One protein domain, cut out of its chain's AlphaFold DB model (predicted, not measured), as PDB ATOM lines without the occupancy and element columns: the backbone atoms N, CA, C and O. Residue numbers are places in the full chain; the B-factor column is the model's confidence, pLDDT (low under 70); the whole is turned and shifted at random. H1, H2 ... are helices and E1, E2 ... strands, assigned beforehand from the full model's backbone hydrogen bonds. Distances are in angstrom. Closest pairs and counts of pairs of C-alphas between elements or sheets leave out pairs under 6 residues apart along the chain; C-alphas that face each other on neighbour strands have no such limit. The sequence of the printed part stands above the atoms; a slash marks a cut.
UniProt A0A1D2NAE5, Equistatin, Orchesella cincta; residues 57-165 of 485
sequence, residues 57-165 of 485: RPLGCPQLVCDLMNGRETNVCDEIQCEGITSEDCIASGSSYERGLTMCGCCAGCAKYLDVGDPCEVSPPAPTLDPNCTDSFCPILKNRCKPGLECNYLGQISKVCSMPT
ATOM      1  N   ARG A  57     -54.279  38.601 -16.852       55.75
ATOM      2  CA  ARG A  57     -53.204  38.949 -17.807       55.75
ATOM      3  C   ARG A  57     -52.175  37.810 -17.943       55.75
ATOM      4  O   ARG A  57     -51.687  37.334 -16.913       55.75
ATOM      5  N   PRO A  58     -51.773  37.423 -19.172       56.69
ATOM      6  CA  PRO A  58     -50.712  36.446 -19.377       56.69
ATOM      7  C   PRO A  58     -49.434  36.876 -18.660       56.69
ATOM      8  O   PRO A  58     -49.096  38.063 -18.598       56.69
ATOM      9  N   LEU A  59     -48.711  35.904 -18.121       59.06
ATOM     10  CA  LEU A  59     -47.478  36.147 -17.390       59.06
ATOM     11  C   LEU A  59     -46.461  36.889 -18.266       59.06
ATOM     12  O   LEU A  59     -46.160  36.471 -19.381       59.06
ATOM     13  N   GLY A  60     -45.967  38.026 -17.771       63.16
ATOM     14  CA  GLY A  60     -45.028  38.866 -18.516       63.16
ATOM     15  C   GLY A  60     -45.658  39.737 -19.610       63.16
ATOM     16  O   GLY A  60     -44.924  40.210 -20.461       63.16
ATOM     17  N   CYS A  61     -46.978  39.964 -19.617       70.44
ATOM     18  CA  CYS A  61     -47.648  40.904 -20.525       70.44
ATOM     19  C   CYS A  61     -47.688  42.331 -19.926       70.44
ATOM     20  O   CYS A  61     -48.444  42.570 -18.975       70.44
ATOM     21  N   PRO A  62     -46.900  43.303 -20.435       76.94
ATOM     22  CA  PRO A  62     -46.964  44.681 -19.959       76.94
ATOM     23  C   PRO A  62     -48.292  45.336 -20.350       76.94
ATOM     24  O   PRO A  62     -48.781  45.135 -21.461       76.94
ATOM     25  N   GLN A  63     -48.834  46.193 -19.477       73.12
ATOM     26  CA  GLN A  63     -50.096  46.900 -19.737       73.12
ATOM     27  C   GLN A  63     -50.062  47.667 -21.067       73.12
ATOM     28  O   GLN A  63     -51.004  47.576 -21.839       73.12
ATOM     29  N   LEU A  64     -48.938  48.325 -21.374       74.94
ATOM     30  CA  LEU A  64     -48.742  49.057 -22.626       74.94
ATOM     31  C   LEU A  64     -48.898  48.164 -23.867       74.94
ATOM     32  O   LEU A  64     -49.543  48.570 -24.826       74.94
ATOM     33  N   VAL A  65     -48.330  46.955 -23.851       74.31
ATOM     34  CA  VAL A  65     -48.424  46.012 -24.980       74.31
ATOM     35  C   VAL A  65     -49.867  45.541 -25.144       74.31
ATOM     36  O   VAL A  65     -50.392  45.529 -26.252       74.31
ATOM     37  N   CYS A  66     -50.539  45.233 -24.036       73.56
ATOM     38  CA  CYS A  66     -51.947  44.852 -24.054       73.56
ATOM     39  C   CYS A  66     -52.859  45.985 -24.571       73.56
ATOM     40  O   CYS A  66     -53.767  45.742 -25.367       73.56
ATOM     41  N   ASP A  67     -52.599  47.232 -24.174       74.31
ATOM     42  CA  ASP A  67     -53.345  48.404 -24.640       74.31
ATOM     43  C   ASP A  67     -53.143  48.635 -26.151       74.31
ATOM     44  O   ASP A  67     -54.108  48.917 -26.863       74.31
ATOM     45  N   LEU A  68     -51.915  48.448 -26.657       72.62
ATOM     46  CA  LEU A  68     -51.598  48.520 -28.091       72.62
ATOM     47  C   LEU A  68     -52.309  47.420 -28.890       72.62
ATOM     48  O   LEU A  68     -52.876  47.697 -29.948       72.62
ATOM     49  N   MET A  69     -52.353  46.191 -28.365       68.06
ATOM     50  CA  MET A  69     -53.074  45.081 -28.998       68.06
ATOM     51  C   MET A  69     -54.588  45.339 -29.069       68.06
ATOM     52  O   MET A  69     -55.211  45.038 -30.087       68.06
ATOM     53  N   ASN A  70     -55.178  45.958 -28.041       67.56
ATOM     54  CA  ASN A  70     -56.588  46.378 -28.046       67.56
ATOM     55  C   ASN A  70     -56.861  47.572 -28.991       67.56
ATOM     56  O   ASN A  70     -58.002  47.788 -29.400       67.56
ATOM     57  N   GLY A  71     -55.828  48.333 -29.368       61.66
ATOM     58  CA  GLY A  71     -55.905  49.537 -30.204       61.66
ATOM     59  C   GLY A  71     -56.071  49.310 -31.714       61.66
ATOM     60  O   GLY A  71     -56.173  50.285 -32.459       61.66
ATOM     61  N   ARG A  72     -56.152  48.052 -32.179       56.06
ATOM     62  CA  ARG A  72     -56.322  47.672 -33.600       56.06
ATOM     63  C   ARG A  72     -55.140  48.046 -34.516       56.06
ATOM     64  O   ARG A  72     -55.316  48.097 -35.733       56.06
ATOM     65  N   GLU A  73     -53.943  48.251 -33.964       56.06
ATOM     66  CA  GLU A  73     -52.705  48.264 -34.753       56.06
ATOM     67  C   GLU A  73     -52.289  46.821 -35.063       56.06
ATOM     68  O   GLU A  73     -51.900  46.042 -34.194       56.06
ATOM     69  N   THR A  74     -52.425  46.427 -36.325       58.31
ATOM     70  CA  THR A  74     -52.154  45.066 -36.790       58.31
ATOM     71  C   THR A  74     -50.657  44.854 -37.020       58.31
ATOM     72  O   THR A  74     -50.280  44.709 -38.175       58.31
ATOM     73  N   ASN A  75     -49.817  44.917 -35.974       63.31
ATOM     74  CA  ASN A  75     -48.531  44.189 -35.901       63.31
ATOM     75  C   ASN A  75     -47.714  44.374 -34.600       63.31
ATOM     76  O   ASN A  75     -46.488  44.411 -34.632       63.31
ATOM     77  N   VAL A  76     -48.355  44.489 -33.432       73.25
ATOM     78  CA  VAL A  76     -47.638  44.766 -32.163       73.25
ATOM     79  C   VAL A  76     -46.520  43.752 -31.868       73.25
ATOM     80  O   VAL A  76     -45.482  44.126 -31.332       73.25
ATOM     81  N   CYS A  77     -46.697  42.482 -32.246       75.25
ATOM     82  CA  CYS A  77     -45.694  41.445 -32.009       75.25
ATOM     83  C   CYS A  77     -44.407  41.610 -32.836       75.25
ATOM     84  O   CYS A  77     -43.348  41.226 -32.351       75.25
ATOM     85  N   ASP A  78     -44.467  42.219 -34.024       77.25
ATOM     86  CA  ASP A  78     -43.295  42.398 -34.898       77.25
ATOM     87  C   ASP A  78     -42.292  43.423 -34.343       77.25
ATOM     88  O   ASP A  78     -41.113  43.413 -34.697       77.25
ATOM     89  N   GLU A  79     -42.747  44.308 -33.454       77.44
ATOM     90  CA  GLU A  79     -41.904  45.315 -32.801       77.44
ATOM     91  C   GLU A  79     -41.328  44.835 -31.458       77.44
ATOM     92  O   GLU A  79     -40.499  45.521 -30.851       77.44
ATOM     93  N   ILE A  80     -41.734  43.652 -30.981       79.50
ATOM     94  CA  ILE A  80     -41.278  43.103 -29.703       79.50
ATOM     95  C   ILE A  80     -40.007  42.281 -29.914       79.50
ATOM     96  O   ILE A  80     -39.970  41.300 -30.651       79.50
ATOM     97  N   GLN A  81     -38.947  42.654 -29.197       81.25
ATOM     98  CA  GLN A  81     -37.724  41.862 -29.129       81.25
ATOM     99  C   GLN A  81     -37.892  40.730 -28.115       81.25
ATOM    100  O   GLN A  81     -37.844  40.957 -26.906       81.25
ATOM    101  N   CYS A  82     -38.089  39.513 -28.614       80.06
ATOM    102  CA  CYS A  82     -38.153  38.312 -27.789       80.06
ATOM    103  C   CYS A  82     -36.754  37.798 -27.434       80.06
ATOM    104  O   CYS A  82     -35.831  37.864 -28.250       80.06
ATOM    105  N   GLU A  83     -36.601  37.236 -26.234       76.88
ATOM    106  CA  GLU A  83     -35.415  36.443 -25.912       76.88
ATOM    107  C   GLU A  83     -35.389  35.170 -26.770       76.88
ATOM    108  O   GLU A  83     -36.420  34.536 -27.008       76.88
ATOM    109  N   GLY A  84     -34.202  34.811 -27.266       74.62
ATOM    110  CA  GLY A  84     -33.991  33.638 -28.110       74.62
ATOM    111  C   GLY A  84     -34.020  32.348 -27.299       74.62
ATOM    112  O   GLY A  84     -32.970  31.777 -27.036       74.62
ATOM    113  N   ILE A  85     -35.212  31.925 -26.888       79.62
ATOM    114  CA  ILE A  85     -35.461  30.620 -26.268       79.62
ATOM    115  C   ILE A  85     -35.565  29.578 -27.388       79.62
ATOM    116  O   ILE A  85     -36.237  29.840 -28.393       79.62
ATOM    117  N   THR A  86     -34.942  28.406 -27.230       77.69
ATOM    118  CA  THR A  86     -35.084  27.278 -28.170       77.69
ATOM    119  C   THR A  86     -35.886  26.117 -27.575       77.69
ATOM    120  O   THR A  86     -36.182  26.065 -26.379       77.69
ATOM    121  N   SER A  87     -36.279  25.162 -28.421       70.88
ATOM    122  CA  SER A  87     -36.941  23.924 -27.991       70.88
ATOM    123  C   SER A  87     -36.095  23.113 -27.016       70.88
ATOM    124  O   SER A  87     -36.625  22.544 -26.061       70.88
ATOM    125  N   GLU A  88     -34.784  23.062 -27.243       75.19
ATOM    126  CA  GLU A  88     -33.837  22.285 -26.443       75.19
ATOM    127  C   GLU A  88     -33.757  22.824 -25.012       75.19
ATOM    128  O   GLU A  88     -33.736  22.029 -24.066       75.19
ATOM    129  N   ASP A  89     -33.813  24.152 -24.858       79.56
ATOM    130  CA  ASP A  89     -33.841  24.823 -23.556       79.56
ATOM    131  C   ASP A  89     -35.047  24.357 -22.723       79.56
ATOM    132  O   ASP A  89     -34.924  24.025 -21.540       79.56
ATOM    133  N   CYS A  90     -36.225  24.247 -23.350       77.44
ATOM    134  CA  CYS A  90     -37.440  23.808 -22.667       77.44
ATOM    135  C   CYS A  90     -37.452  22.303 -22.376       77.44
ATOM    136  O   CYS A  90     -37.834  21.901 -21.269       77.44
ATOM    137  N   ILE A  91     -36.990  21.472 -23.316       70.81
ATOM    138  CA  ILE A  91     -36.946  20.010 -23.152       70.81
ATOM    139  C   ILE A  91     -36.043  19.620 -21.974       70.81
ATOM    140  O   ILE A  91     -36.423  18.755 -21.181       70.81
ATOM    141  N   ALA A  92     -34.896  20.287 -21.804       66.25
ATOM    142  CA  ALA A  92     -33.983  20.042 -20.684       66.25
ATOM    143  C   ALA A  92     -34.641  20.263 -19.305       66.25
ATOM    144  O   ALA A  92     -34.273  19.610 -18.330       66.25
ATOM    145  N   SER A  93     -35.653  21.135 -19.234       64.31
ATOM    146  CA  SER A  93     -36.421  21.434 -18.016       64.31
ATOM    147  C   SER A  93     -37.661  20.546 -17.810       64.31
ATOM    148  O   SER A  93     -38.413  20.745 -16.853       64.31
ATOM    149  N   GLY A  94     -37.915  19.582 -18.705       71.00
ATOM    150  CA  GLY A  94     -39.136  18.768 -18.689       71.00
ATOM    151  C   GLY A  94     -40.403  19.556 -19.050       71.00
ATOM    152  O   GLY A  94     -41.495  19.195 -18.606       71.00
ATOM    153  N   SER A  95     -40.256  20.632 -19.826       80.38
ATOM    154  CA  SER A  95     -41.331  21.541 -20.237       80.38
ATOM    155  C   SER A  95     -41.467  21.578 -21.765       80.38
ATOM    156  O   SER A  95     -40.570  21.159 -22.494       80.38
ATOM    157  N   SER A  96     -42.593  22.081 -22.263       79.12
ATOM    158  CA  SER A  96     -42.881  22.251 -23.692       79.12
ATOM    159  C   SER A  96     -42.569  23.675 -24.142       79.12
ATOM    160  O   SER A  96     -42.867  24.621 -23.423       79.12
ATOM    161  N   TYR A  97     -41.990  23.859 -25.322       79.12
ATOM    162  CA  TYR A  97     -41.821  25.189 -25.908       79.12
ATOM    163  C   TYR A  97     -43.145  25.696 -26.487       79.12
ATOM    164  O   TYR A  97     -43.848  24.954 -27.162       79.12
ATOM    165  N   GLU A  98     -43.460  26.968 -26.273       78.06
ATOM    166  CA  GLU A  98     -44.690  27.614 -26.735       78.06
ATOM    167  C   GLU A  98     -44.348  28.968 -27.367       78.06
ATOM    168  O   GLU A  98     -43.864  29.849 -26.657       78.06
ATOM    169  N   ARG A  99     -44.605  29.168 -28.673       72.50
ATOM    170  CA  ARG A  99     -44.223  30.401 -29.411       72.50
ATOM    171  C   ARG A  99     -44.873  31.687 -28.902       72.50
ATOM    172  O   ARG A  99     -44.292  32.750 -29.064       72.50
ATOM    173  N   GLY A 100     -46.073  31.596 -28.339       75.31
ATOM    174  CA  GLY A 100     -46.865  32.742 -27.884       75.31
ATOM    175  C   GLY A 100     -47.163  32.660 -26.395       75.31
ATOM    176  O   GLY A 100     -48.309  32.798 -25.968       75.31
ATOM    177  N   LEU A 101     -46.154  32.332 -25.594       77.38
ATOM    178  CA  LEU A 101     -46.340  32.115 -24.165       77.38
ATOM    179  C   LEU A 101     -46.231  33.395 -23.347       77.38
ATOM    180  O   LEU A 101     -46.975  33.582 -22.382       77.38
ATOM    181  N   THR A 102     -45.275  34.237 -23.715       77.31
ATOM    182  CA  THR A 102     -44.889  35.441 -22.986       77.31
ATOM    183  C   THR A 102     -45.215  36.679 -23.819       77.31
ATOM    184  O   THR A 102     -45.659  36.578 -24.967       77.31
ATOM    185  N   MET A 103     -45.064  37.869 -23.226       77.19
ATOM    186  CA  MET A 103     -45.269  39.151 -23.915       77.19
ATOM    187  C   MET A 103     -46.610  39.224 -24.661       77.19
ATOM    188  O   MET A 103     -46.663  39.511 -25.851       77.19
ATOM    189  N   CYS A 104     -47.701  38.916 -23.952       74.25
ATOM    190  CA  CYS A 104     -49.070  38.954 -24.486       74.25
ATOM    191  C   CYS A 104     -49.308  38.046 -25.714       74.25
ATOM    192  O   CYS A 104     -50.190  38.325 -26.518       74.25
ATOM    193  N   GLY A 105     -48.545  36.958 -25.854       74.25
ATOM    194  CA  GLY A 105     -48.682  36.024 -26.972       74.25
ATOM    195  C   GLY A 105     -47.703  36.256 -28.120       74.25
ATOM    196  O   GLY A 105     -47.758  35.530 -29.107       74.25
ATOM    197  N   CYS A 106     -46.805  37.233 -27.995       77.12
ATOM    198  CA  CYS A 106     -45.848  37.570 -29.045       77.12
ATOM    199  C   CYS A 106     -44.522  36.814 -28.938       77.12
ATOM    200  O   CYS A 106     -43.841  36.643 -29.945       77.12
ATOM    201  N   CYS A 107     -44.143  36.385 -27.731       81.50
ATOM    202  CA  CYS A 107     -42.843  35.776 -27.494       81.50
ATOM    203  C   CYS A 107     -42.948  34.353 -26.981       81.50
ATOM    204  O   CYS A 107     -43.881  33.971 -26.265       81.50
ATOM    205  N   ALA A 108     -41.922  33.586 -27.323       83.25
ATOM    206  CA  ALA A 108     -41.833  32.212 -26.912       83.25
ATOM    207  C   ALA A 108     -41.547  32.059 -25.415       83.25
ATOM    208  O   ALA A 108     -41.130  32.997 -24.732       83.25
ATOM    209  N   GLY A 109     -41.768  30.857 -24.899       84.19
ATOM    210  CA  GLY A 109     -41.332  30.467 -23.568       84.19
ATOM    211  C   GLY A 109     -41.556  28.989 -23.297       84.19
ATOM    212  O   GLY A 109     -42.189  28.287 -24.083       84.19
ATOM    213  N   CYS A 110     -41.051  28.521 -22.161       85.31
ATOM    214  CA  CYS A 110     -41.259  27.151 -21.717       85.31
ATOM    215  C   CYS A 110     -42.552  27.050 -20.902       85.31
ATOM    216  O   CYS A 110     -42.787  27.839 -19.994       85.31
ATOM    217  N   ALA A 111     -43.401  26.081 -21.208       85.62
ATOM    218  CA  ALA A 111     -44.663  25.811 -20.549       85.62
ATOM    219  C   ALA A 111     -44.661  24.416 -19.935       85.62
ATOM    220  O   ALA A 111     -44.345  23.425 -20.590       85.62
ATOM    221  N   LYS A 112     -45.078  24.324 -18.679       87.94
ATOM    222  CA  LYS A 112     -45.221  23.054 -17.977       87.94
ATOM    223  C   LYS A 112     -46.697  22.774 -17.742       87.94
ATOM    224  O   LYS A 112     -47.406  23.555 -17.106       87.94
ATOM    225  N   TYR A 113     -47.156  21.678 -18.321       86.75
ATOM    226  CA  TYR A 113     -48.543  21.226 -18.296       86.75
ATOM    227  C   TYR A 113     -48.766  20.175 -17.204       86.75
ATOM    228  O   TYR A 113     -47.809  19.550 -16.754       86.75
ATOM    229  N   LEU A 114     -50.027  19.964 -16.820       88.00
ATOM    230  CA  LEU A 114     -50.423  18.879 -15.918       88.00
ATOM    231  C   LEU A 114     -50.404  17.533 -16.661       88.00
ATOM    232  O   LEU A 114     -50.912  17.422 -17.784       88.00
ATOM    233  N   ASP A 115     -49.808  16.529 -16.027       86.62
ATOM    234  CA  ASP A 115     -49.636  15.170 -16.531       86.62
ATOM    235  C   ASP A 115     -50.851  14.273 -16.244       86.62
ATOM    236  O   ASP A 115     -51.762  14.632 -15.500       86.62
ATOM    237  N   VAL A 116     -50.893  13.080 -16.848       84.81
ATOM    238  CA  VAL A 116     -51.968  12.114 -16.567       84.81
ATOM    239  C   VAL A 116     -52.017  11.780 -15.078       84.81
ATOM    240  O   VAL A 116     -51.018  11.381 -14.485       84.81
ATOM    241  N   GLY A 117     -53.214  11.868 -14.501       86.25
ATOM    242  CA  GLY A 117     -53.465  11.619 -13.086       86.25
ATOM    243  C   GLY A 117     -53.275  12.844 -12.192       86.25
ATOM    244  O   GLY A 117     -53.729  12.803 -11.047       86.25
ATOM    245  N   ASP A 118     -52.690  13.934 -12.699       90.50
ATOM    246  CA  ASP A 118     -52.566  15.168 -11.931       90.50
ATOM    247  C   ASP A 118     -53.946  15.784 -11.673       90.50
ATOM    248  O   ASP A 118     -54.804  15.783 -12.565       90.50
ATOM    249  N   PRO A 119     -54.186  16.323 -10.463       90.50
ATOM    250  CA  PRO A 119     -55.432  16.995 -10.144       90.50
ATOM    251  C   PRO A 119     -55.593  18.244 -11.010       90.50
ATOM    252  O   PRO A 119     -54.658  19.022 -11.189       90.50
ATOM    253  N   CYS A 120     -56.799  18.447 -11.523       90.69
ATOM    254  CA  CYS A 120     -57.094  19.538 -12.441       90.69
ATOM    255  C   CYS A 120     -58.426  20.205 -12.105       90.69
ATOM    256  O   CYS A 120     -59.279  19.651 -11.408       90.69
ATOM    257  N   GLU A 121     -58.629  21.396 -12.657       85.69
ATOM    258  CA  GLU A 121     -59.872  22.149 -12.536       85.69
ATOM    259  C   GLU A 121     -60.371  22.564 -13.925       85.69
ATOM    260  O   GLU A 121     -59.588  22.720 -14.858       85.69
ATOM    261  N   VAL A 122     -61.689  22.739 -14.077       73.75
ATOM    262  CA  VAL A 122     -62.300  23.143 -15.366       73.75
ATOM    263  C   VAL A 122     -61.992  24.602 -15.696       73.75
ATOM    264  O   VAL A 122     -61.826  24.950 -16.858       73.75
ATOM    265  N   SER A 123     -61.895  25.444 -14.670       80.00
ATOM    266  CA  SER A 123     -61.420  26.818 -14.782       80.00
ATOM    267  C   SER A 123     -60.116  26.909 -14.000       80.00
ATOM    268  O   SER A 123     -60.146  27.343 -12.847       80.00
ATOM    269  N   PRO A 124     -58.998  26.431 -14.569       77.69
ATOM    270  CA  PRO A 124     -57.744  26.423 -13.846       77.69
ATOM    271  C   PRO A 124     -57.302  27.848 -13.499       77.69
ATOM    272  O   PRO A 124     -57.622  28.794 -14.229       77.69
ATOM    273  N   PRO A 125     -56.563  28.028 -12.393       79.06
ATOM    274  CA  PRO A 125     -55.989  29.319 -12.066       79.06
ATOM    275  C   PRO A 125     -55.085  29.810 -13.202       79.06
ATOM    276  O   PRO A 125     -54.558  29.018 -13.990       79.06
ATOM    277  N   ALA A 126     -54.889  31.130 -13.258       75.81
ATOM    278  CA  ALA A 126     -53.965  31.762 -14.196       75.81
ATOM    279  C   ALA A 126     -52.638  30.994 -14.248       75.81
ATOM    280  O   ALA A 126     -52.184  30.539 -13.193       75.81
ATOM    281  N   PRO A 127     -51.985  30.875 -15.415       80.44
ATOM    282  CA  PRO A 127     -50.640  30.337 -15.466       80.44
ATOM    283  C   PRO A 127     -49.721  31.065 -14.476       80.44
ATOM    284  O   PRO A 127     -49.873  32.269 -14.262       80.44
ATOM    285  N   THR A 128     -48.774  30.350 -13.876       83.56
ATOM    286  CA  THR A 128     -47.826  30.896 -12.888       83.56
ATOM    287  C   THR A 128     -46.395  30.511 -13.249       83.56
ATOM    288  O   THR A 128     -46.187  29.431 -13.783       83.56
ATOM    289  N   LEU A 129     -45.393  31.340 -12.954       83.50
ATOM    290  CA  LEU A 129     -43.987  30.938 -13.109       83.50
ATOM    291  C   LEU A 129     -43.675  29.804 -12.133       83.50
ATOM    292  O   LEU A 129     -44.135  29.859 -10.990       83.50
ATOM    293  N   ASP A 130     -42.904  28.802 -12.563       84.56
ATOM    294  CA  ASP A 130     -42.401  27.767 -11.656       84.56
ATOM    295  C   ASP A 130     -41.471  28.424 -10.617       84.56
ATOM    296  O   ASP A 130     -40.393  28.903 -10.976       84.56
ATOM    297  N   PRO A 131     -41.864  28.476  -9.329       80.38
ATOM    298  CA  PRO A 131     -41.107  29.187  -8.303       80.38
ATOM    299  C   PRO A 131     -39.792  28.489  -7.945       80.38
ATOM    300  O   PRO A 131     -38.940  29.093  -7.295       80.38
ATOM    301  N   ASN A 132     -39.634  27.217  -8.325       80.19
ATOM    302  CA  ASN A 132     -38.414  26.452  -8.077       80.19
ATOM    303  C   ASN A 132     -37.383  26.628  -9.189       80.19
ATOM    304  O   ASN A 132     -36.256  26.154  -9.058       80.19
ATOM    305  N   CYS A 133     -37.772  27.269 -10.287       78.00
ATOM    306  CA  CYS A 133     -36.864  27.563 -11.365       78.00
ATOM    307  C   CYS A 133     -36.145  28.895 -11.114       78.00
ATOM    308  O   CYS A 133     -36.755  29.890 -10.723       78.00
ATOM    309  N   THR A 134     -34.835  28.905 -11.355       72.81
ATOM    310  CA  THR A 134     -33.968  30.080 -11.173       72.81
ATOM    311  C   THR A 134     -33.253  30.527 -12.449       72.81
ATOM    312  O   THR A 134     -32.497  31.494 -12.402       72.81
ATOM    313  N   ASP A 135     -33.464  29.833 -13.568       69.25
ATOM    314  CA  ASP A 135     -32.777  30.087 -14.838       69.25
ATOM    315  C   ASP A 135     -33.537  31.096 -15.714       69.25
ATOM    316  O   ASP A 135     -34.716  31.372 -15.502       69.25
ATOM    317  N   SER A 136     -32.890  31.641 -16.750       66.06
ATOM    318  CA  SER A 136     -33.537  32.587 -17.677       66.06
ATOM    319  C   SER A 136     -34.727  31.987 -18.446       66.06
ATOM    320  O   SER A 136     -35.559  32.722 -18.963       66.06
ATOM    321  N   PHE A 137     -34.848  30.657 -18.487       72.75
ATOM    322  CA  PHE A 137     -35.853  29.922 -19.264       72.75
ATOM    323  C   PHE A 137     -36.984  29.358 -18.403       72.75
ATOM    324  O   PHE A 137     -37.515  28.281 -18.690       72.75
ATOM    325  N   CYS A 138     -37.333  30.039 -17.308       78.50
ATOM    326  CA  CYS A 138     -38.223  29.433 -16.334       78.50
ATOM    327  C   CYS A 138     -39.596  29.066 -16.884       78.50
ATOM    328  O   CYS A 138     -40.285  29.921 -17.452       78.50
ATOM    329  N   PRO A 139     -40.024  27.805 -16.685       84.62
ATOM    330  CA  PRO A 139     -41.255  27.356 -17.271       84.62
ATOM    331  C   PRO A 139     -42.455  27.987 -16.573       84.62
ATOM    332  O   PRO A 139     -42.532  28.077 -15.346       84.62
ATOM    333  N   ILE A 140     -43.425  28.403 -17.374       84.69
ATOM    334  CA  ILE A 140     -44.734  28.845 -16.923       84.69
ATOM    335  C   ILE A 140     -45.606  27.602 -16.750       84.69
ATOM    336  O   ILE A 140     -45.911  26.884 -17.703       84.69
ATOM    337  N   LEU A 141     -46.037  27.354 -15.521       85.25
ATOM    338  CA  LEU A 141     -47.042  26.358 -15.182       85.25
ATOM    339  C   LEU A 141     -48.364  26.778 -15.827       85.25
ATOM    340  O   LEU A 141     -48.966  27.768 -15.418       85.25
ATOM    341  N   LYS A 142     -48.828  26.050 -16.844       83.25
ATOM    342  CA  LYS A 142     -50.064  26.379 -17.576       83.25
ATOM    343  C   LYS A 142     -51.339  26.048 -16.795       83.25
ATOM    344  O   LYS A 142     -52.420  26.398 -17.260       83.25
ATOM    345  N   ASN A 143     -51.216  25.359 -15.655       83.88
ATOM    346  CA  ASN A 143     -52.303  24.906 -14.776       83.88
ATOM    347  C   ASN A 143     -53.431  24.139 -15.487       83.88
ATOM    348  O   ASN A 143     -54.503  23.947 -14.934       83.88
ATOM    349  N   ARG A 144     -53.185  23.645 -16.700       85.94
ATOM    350  CA  ARG A 144     -54.118  22.858 -17.507       85.94
ATOM    351  C   ARG A 144     -53.456  21.554 -17.920       85.94
ATOM    352  O   ARG A 144     -52.226  21.474 -17.981       85.94
ATOM    353  N   CYS A 145     -54.281  20.563 -18.227       86.00
ATOM    354  CA  CYS A 145     -53.820  19.284 -18.743       86.00
ATOM    355  C   CYS A 145     -53.017  19.457 -20.037       86.00
ATOM    356  O   CYS A 145     -53.263  20.398 -20.800       86.00
ATOM    357  N   LYS A 146     -52.048  18.561 -20.259       84.06
ATOM    358  CA  LYS A 146     -51.301  18.472 -21.523       84.06
ATOM    359  C   LYS A 146     -52.254  18.445 -22.726       84.06
ATOM    360  O   LYS A 146     -53.352  17.895 -22.593       84.06
ATOM    361  N   PRO A 147     -51.858  19.010 -23.885       79.06
ATOM    362  CA  PRO A 147     -52.647  18.916 -25.111       79.06
ATOM    363  C   PRO A 147     -53.114  17.478 -25.362       79.06
ATOM    364  O   PRO A 147     -52.304  16.558 -25.343       79.06
ATOM    365  N   GLY A 148     -54.419  17.276 -25.535       73.12
ATOM    366  CA  GLY A 148     -55.027  15.952 -25.720       73.12
ATOM    367  C   GLY A 148     -55.448  15.195 -24.462       73.12
ATOM    368  O   GLY A 148     -55.989  14.099 -24.578       73.12
ATOM    369  N   LEU A 149     -55.276  15.775 -23.274       80.56
ATOM    370  CA  LEU A 149     -55.914  15.301 -22.045       80.56
ATOM    371  C   LEU A 149     -57.105  16.185 -21.665       80.56
ATOM    372  O   LEU A 149     -57.086  17.405 -21.836       80.56
ATOM    373  N   GLU A 150     -58.108  15.565 -21.058       83.38
ATOM    374  CA  GLU A 150     -59.296  16.218 -20.519       83.38
ATOM    375  C   GLU A 150     -59.282  16.206 -18.990       83.38
ATOM    376  O   GLU A 150     -58.788  15.276 -18.349       83.38
ATOM    377  N   CYS A 151     -59.861  17.242 -18.383       86.38
ATOM    378  CA  CYS A 151     -60.005  17.317 -16.937       86.38
ATOM    379  C   CYS A 151     -61.274  16.586 -16.472       86.38
ATOM    380  O   CYS A 151     -62.339  17.189 -16.303       86.38
ATOM    381  N   ASN A 152     -61.151  15.277 -16.263       86.75
ATOM    382  CA  ASN A 152     -62.274  14.375 -16.028       86.75
ATOM    383  C   ASN A 152     -62.407  13.964 -14.559       86.75
ATOM    384  O   ASN A 152     -61.442  13.941 -13.797       86.75
ATOM    385  N   TYR A 153     -63.630  13.621 -14.143       84.81
ATOM    386  CA  TYR A 153     -63.881  13.139 -12.785       84.81
ATOM    387  C   TYR A 153     -63.289  11.739 -12.569       84.81
ATOM    388  O   TYR A 153     -63.602  10.793 -13.290       84.81
ATOM    389  N   LEU A 154     -62.494  11.597 -11.513       81.75
ATOM    390  CA  LEU A 154     -62.093  10.328 -10.924       81.75
ATOM    391  C   LEU A 154     -62.947  10.086  -9.670       81.75
ATOM    392  O   LEU A 154     -62.782  10.753  -8.646       81.75
ATOM    393  N   GLY A 155     -63.893   9.150  -9.755       79.19
ATOM    394  CA  GLY A 155     -64.888   8.927  -8.700       79.19
ATOM    395  C   GLY A 155     -65.931  10.051  -8.628       79.19
ATOM    396  O   GLY A 155     -66.326  10.596  -9.652       79.19
ATOM    397  N   GLN A 156     -66.410  10.384  -7.423       74.19
ATOM    398  CA  GLN A 156     -67.472  11.391  -7.235       74.19
ATOM    399  C   GLN A 156     -66.972  12.805  -6.887       74.19
ATOM    400  O   GLN A 156     -67.767  13.738  -6.938       74.19
ATOM    401  N   ILE A 157     -65.698  12.982  -6.507       76.31
ATOM    402  CA  ILE A 157     -65.243  14.232  -5.856       76.31
ATOM    403  C   ILE A 157     -63.927  14.822  -6.376       76.31
ATOM    404  O   ILE A 157     -63.664  15.990  -6.111       76.31
ATOM    405  N   SER A 158     -63.104  14.069  -7.106       84.44
ATOM    406  CA  SER A 158     -61.814  14.553  -7.624       84.44
ATOM    407  C   SER A 158     -61.833  14.638  -9.142       84.44
ATOM    408  O   SER A 158     -62.370  13.741  -9.784       84.44
ATOM    409  N   LYS A 159     -61.232  15.684  -9.713       89.00
ATOM    410  CA  LYS A 159     -60.946  15.773 -11.147       89.00
ATOM    411  C   LYS A 159     -59.456  15.605 -11.385       89.00
ATOM    412  O   LYS A 159     -58.657  16.164 -10.637       89.00
ATOM    413  N   VAL A 160     -59.109  14.841 -12.407       90.50
ATOM    414  CA  VAL A 160     -57.728  14.594 -12.815       90.50
ATOM    415  C   VAL A 160     -57.607  14.676 -14.328       90.50
ATOM    416  O   VAL A 160     -58.572  14.416 -15.050       90.50
ATOM    417  N   CYS A 161     -56.419  15.017 -14.809       88.25
ATOM    418  CA  CYS A 161     -56.115  14.941 -16.227       88.25
ATOM    419  C   CYS A 161     -56.138  13.476 -16.666       88.25
ATOM    420  O   CYS A 161     -55.381  12.645 -16.158       88.25
ATOM    421  N   SER A 162     -57.024  13.140 -17.593       84.19
ATOM    422  CA  SER A 162     -57.136  11.793 -18.135       84.19
ATOM    423  C   SER A 162     -57.469  11.829 -19.620       84.19
ATOM    424  O   SER A 162     -57.667  12.884 -20.219       84.19
ATOM    425  N   MET A 163     -57.465  10.651 -20.229       75.19
ATOM    426  CA  MET A 163     -57.780  10.496 -21.640       75.19
ATOM    427  C   MET A 163     -59.225  10.921 -21.929       75.19
ATOM    428  O   MET A 163     -60.096  10.674 -21.084       75.19
ATOM    429  N   PRO A 164     -59.501  11.481 -23.120       70.31
ATOM    430  CA  PRO A 164     -60.861  11.748 -23.559       70.31
ATOM    431  C   PRO A 164     -61.711  10.481 -23.496       70.31
ATOM    432  O   PRO A 164     -61.296   9.411 -23.956       70.31
ATOM    433  N   THR A 165     -62.910  10.566 -22.923       61.81
ATOM    434  CA  THR A 165     -63.828   9.421 -22.923       61.81
ATOM    435  C   THR A 165     -64.495   9.290 -24.289       61.81
ATOM    436  O   THR A 165     -65.205  10.198 -24.721       61.81
TER     437      THR A 165
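What this domain is: This is residues 57 to 165 of the 485 residues of the protein "Equistatin" of Orchesella cincta (UniProt A0A1D2NAE5). A small, strongly twisted sheet of three strands, E1, E2 and E3, makes the middle of an elongated domain, with the short helices H1 and H2 beyond one end of it and the small hairpin E4 and E5 beyond the other. The short helix H3 packs on one face of the sheet, over E1 and E2, and the long link between E2 and E3 folds back so that residues 128 to 129 pair with E3. The printed part has 109 residues, with three named helices followed by five named strands; the larger sheet has the order E1, E2, E3 and is mixed, the smaller one is antiparallel. The class is mixed, helices and strands, though under half of the residues are in named elements. The whole is only just loose, close to compact, with a radius of gyration of the C-alphas of 15.9 A, and only just elongated, spanning 49 by 32 by 23 A.

How they stand to each other: E2, residues 107 to 114, is the inner strand of the larger sheet and bends by 50 degrees at residue 110. Its pairing is staggered: residues 107 to 111 pair with E1, residues 96 to 102, and residues 111 to 114 with E3, residues 140 to 145. E1 and E2 form an antiparallel hairpin, with N 98 and O 109 at 2.9 A. E2 and E3 are parallel, with N 142 and O 112 at 2.9 A. H3, residues 87 to 92, is on this sheet at a height of 8.5 A, and its closest C-alphas to E2 are those of Cys 90 and Cys 110, 5.2 A apart. E4, residues 150 to 154, and E5, residues 158 to 162, form an antiparallel hairpin, with N 152 and O 160 at 3.0 A. The closest C-alphas of E3 and E5 are those of Cys 145 and Cys 161, 5.5 A apart. H1, residues 63 to 70, is apart from the five strands; it only just touches H2, residues 76 to 79, with 3 pairs of C-alphas within 8 A, the closest those of Met 69 and Val 76 at 6.3 A. In H1 and H3 every O i to N i+4 pair is within hydrogen-bond range; H2 is too short for such a pair.

Where its parts are: H1 begins at C-alpha 63, (-50.096, 46.900, -19.737), and is 10.6 A long. E1 measures 13.4 A, E2 21.8 A and E3 13.3 A. E4 measures 11.6 A, and E5 runs 11.8 A to C-alpha 162 at (-57.136, 11.793, -18.135).

The domain as a whole: The two C-alphas farthest apart are those of Glu 79 and Gln 156, 49.6 A. The printed part has no cut. The link from E2 to E3, residues 115 to 139, is long. The mean pLDDT of the printed part is 77.3, and 16 residues are under 70, among them residues 57 to 60 and 69 to 75.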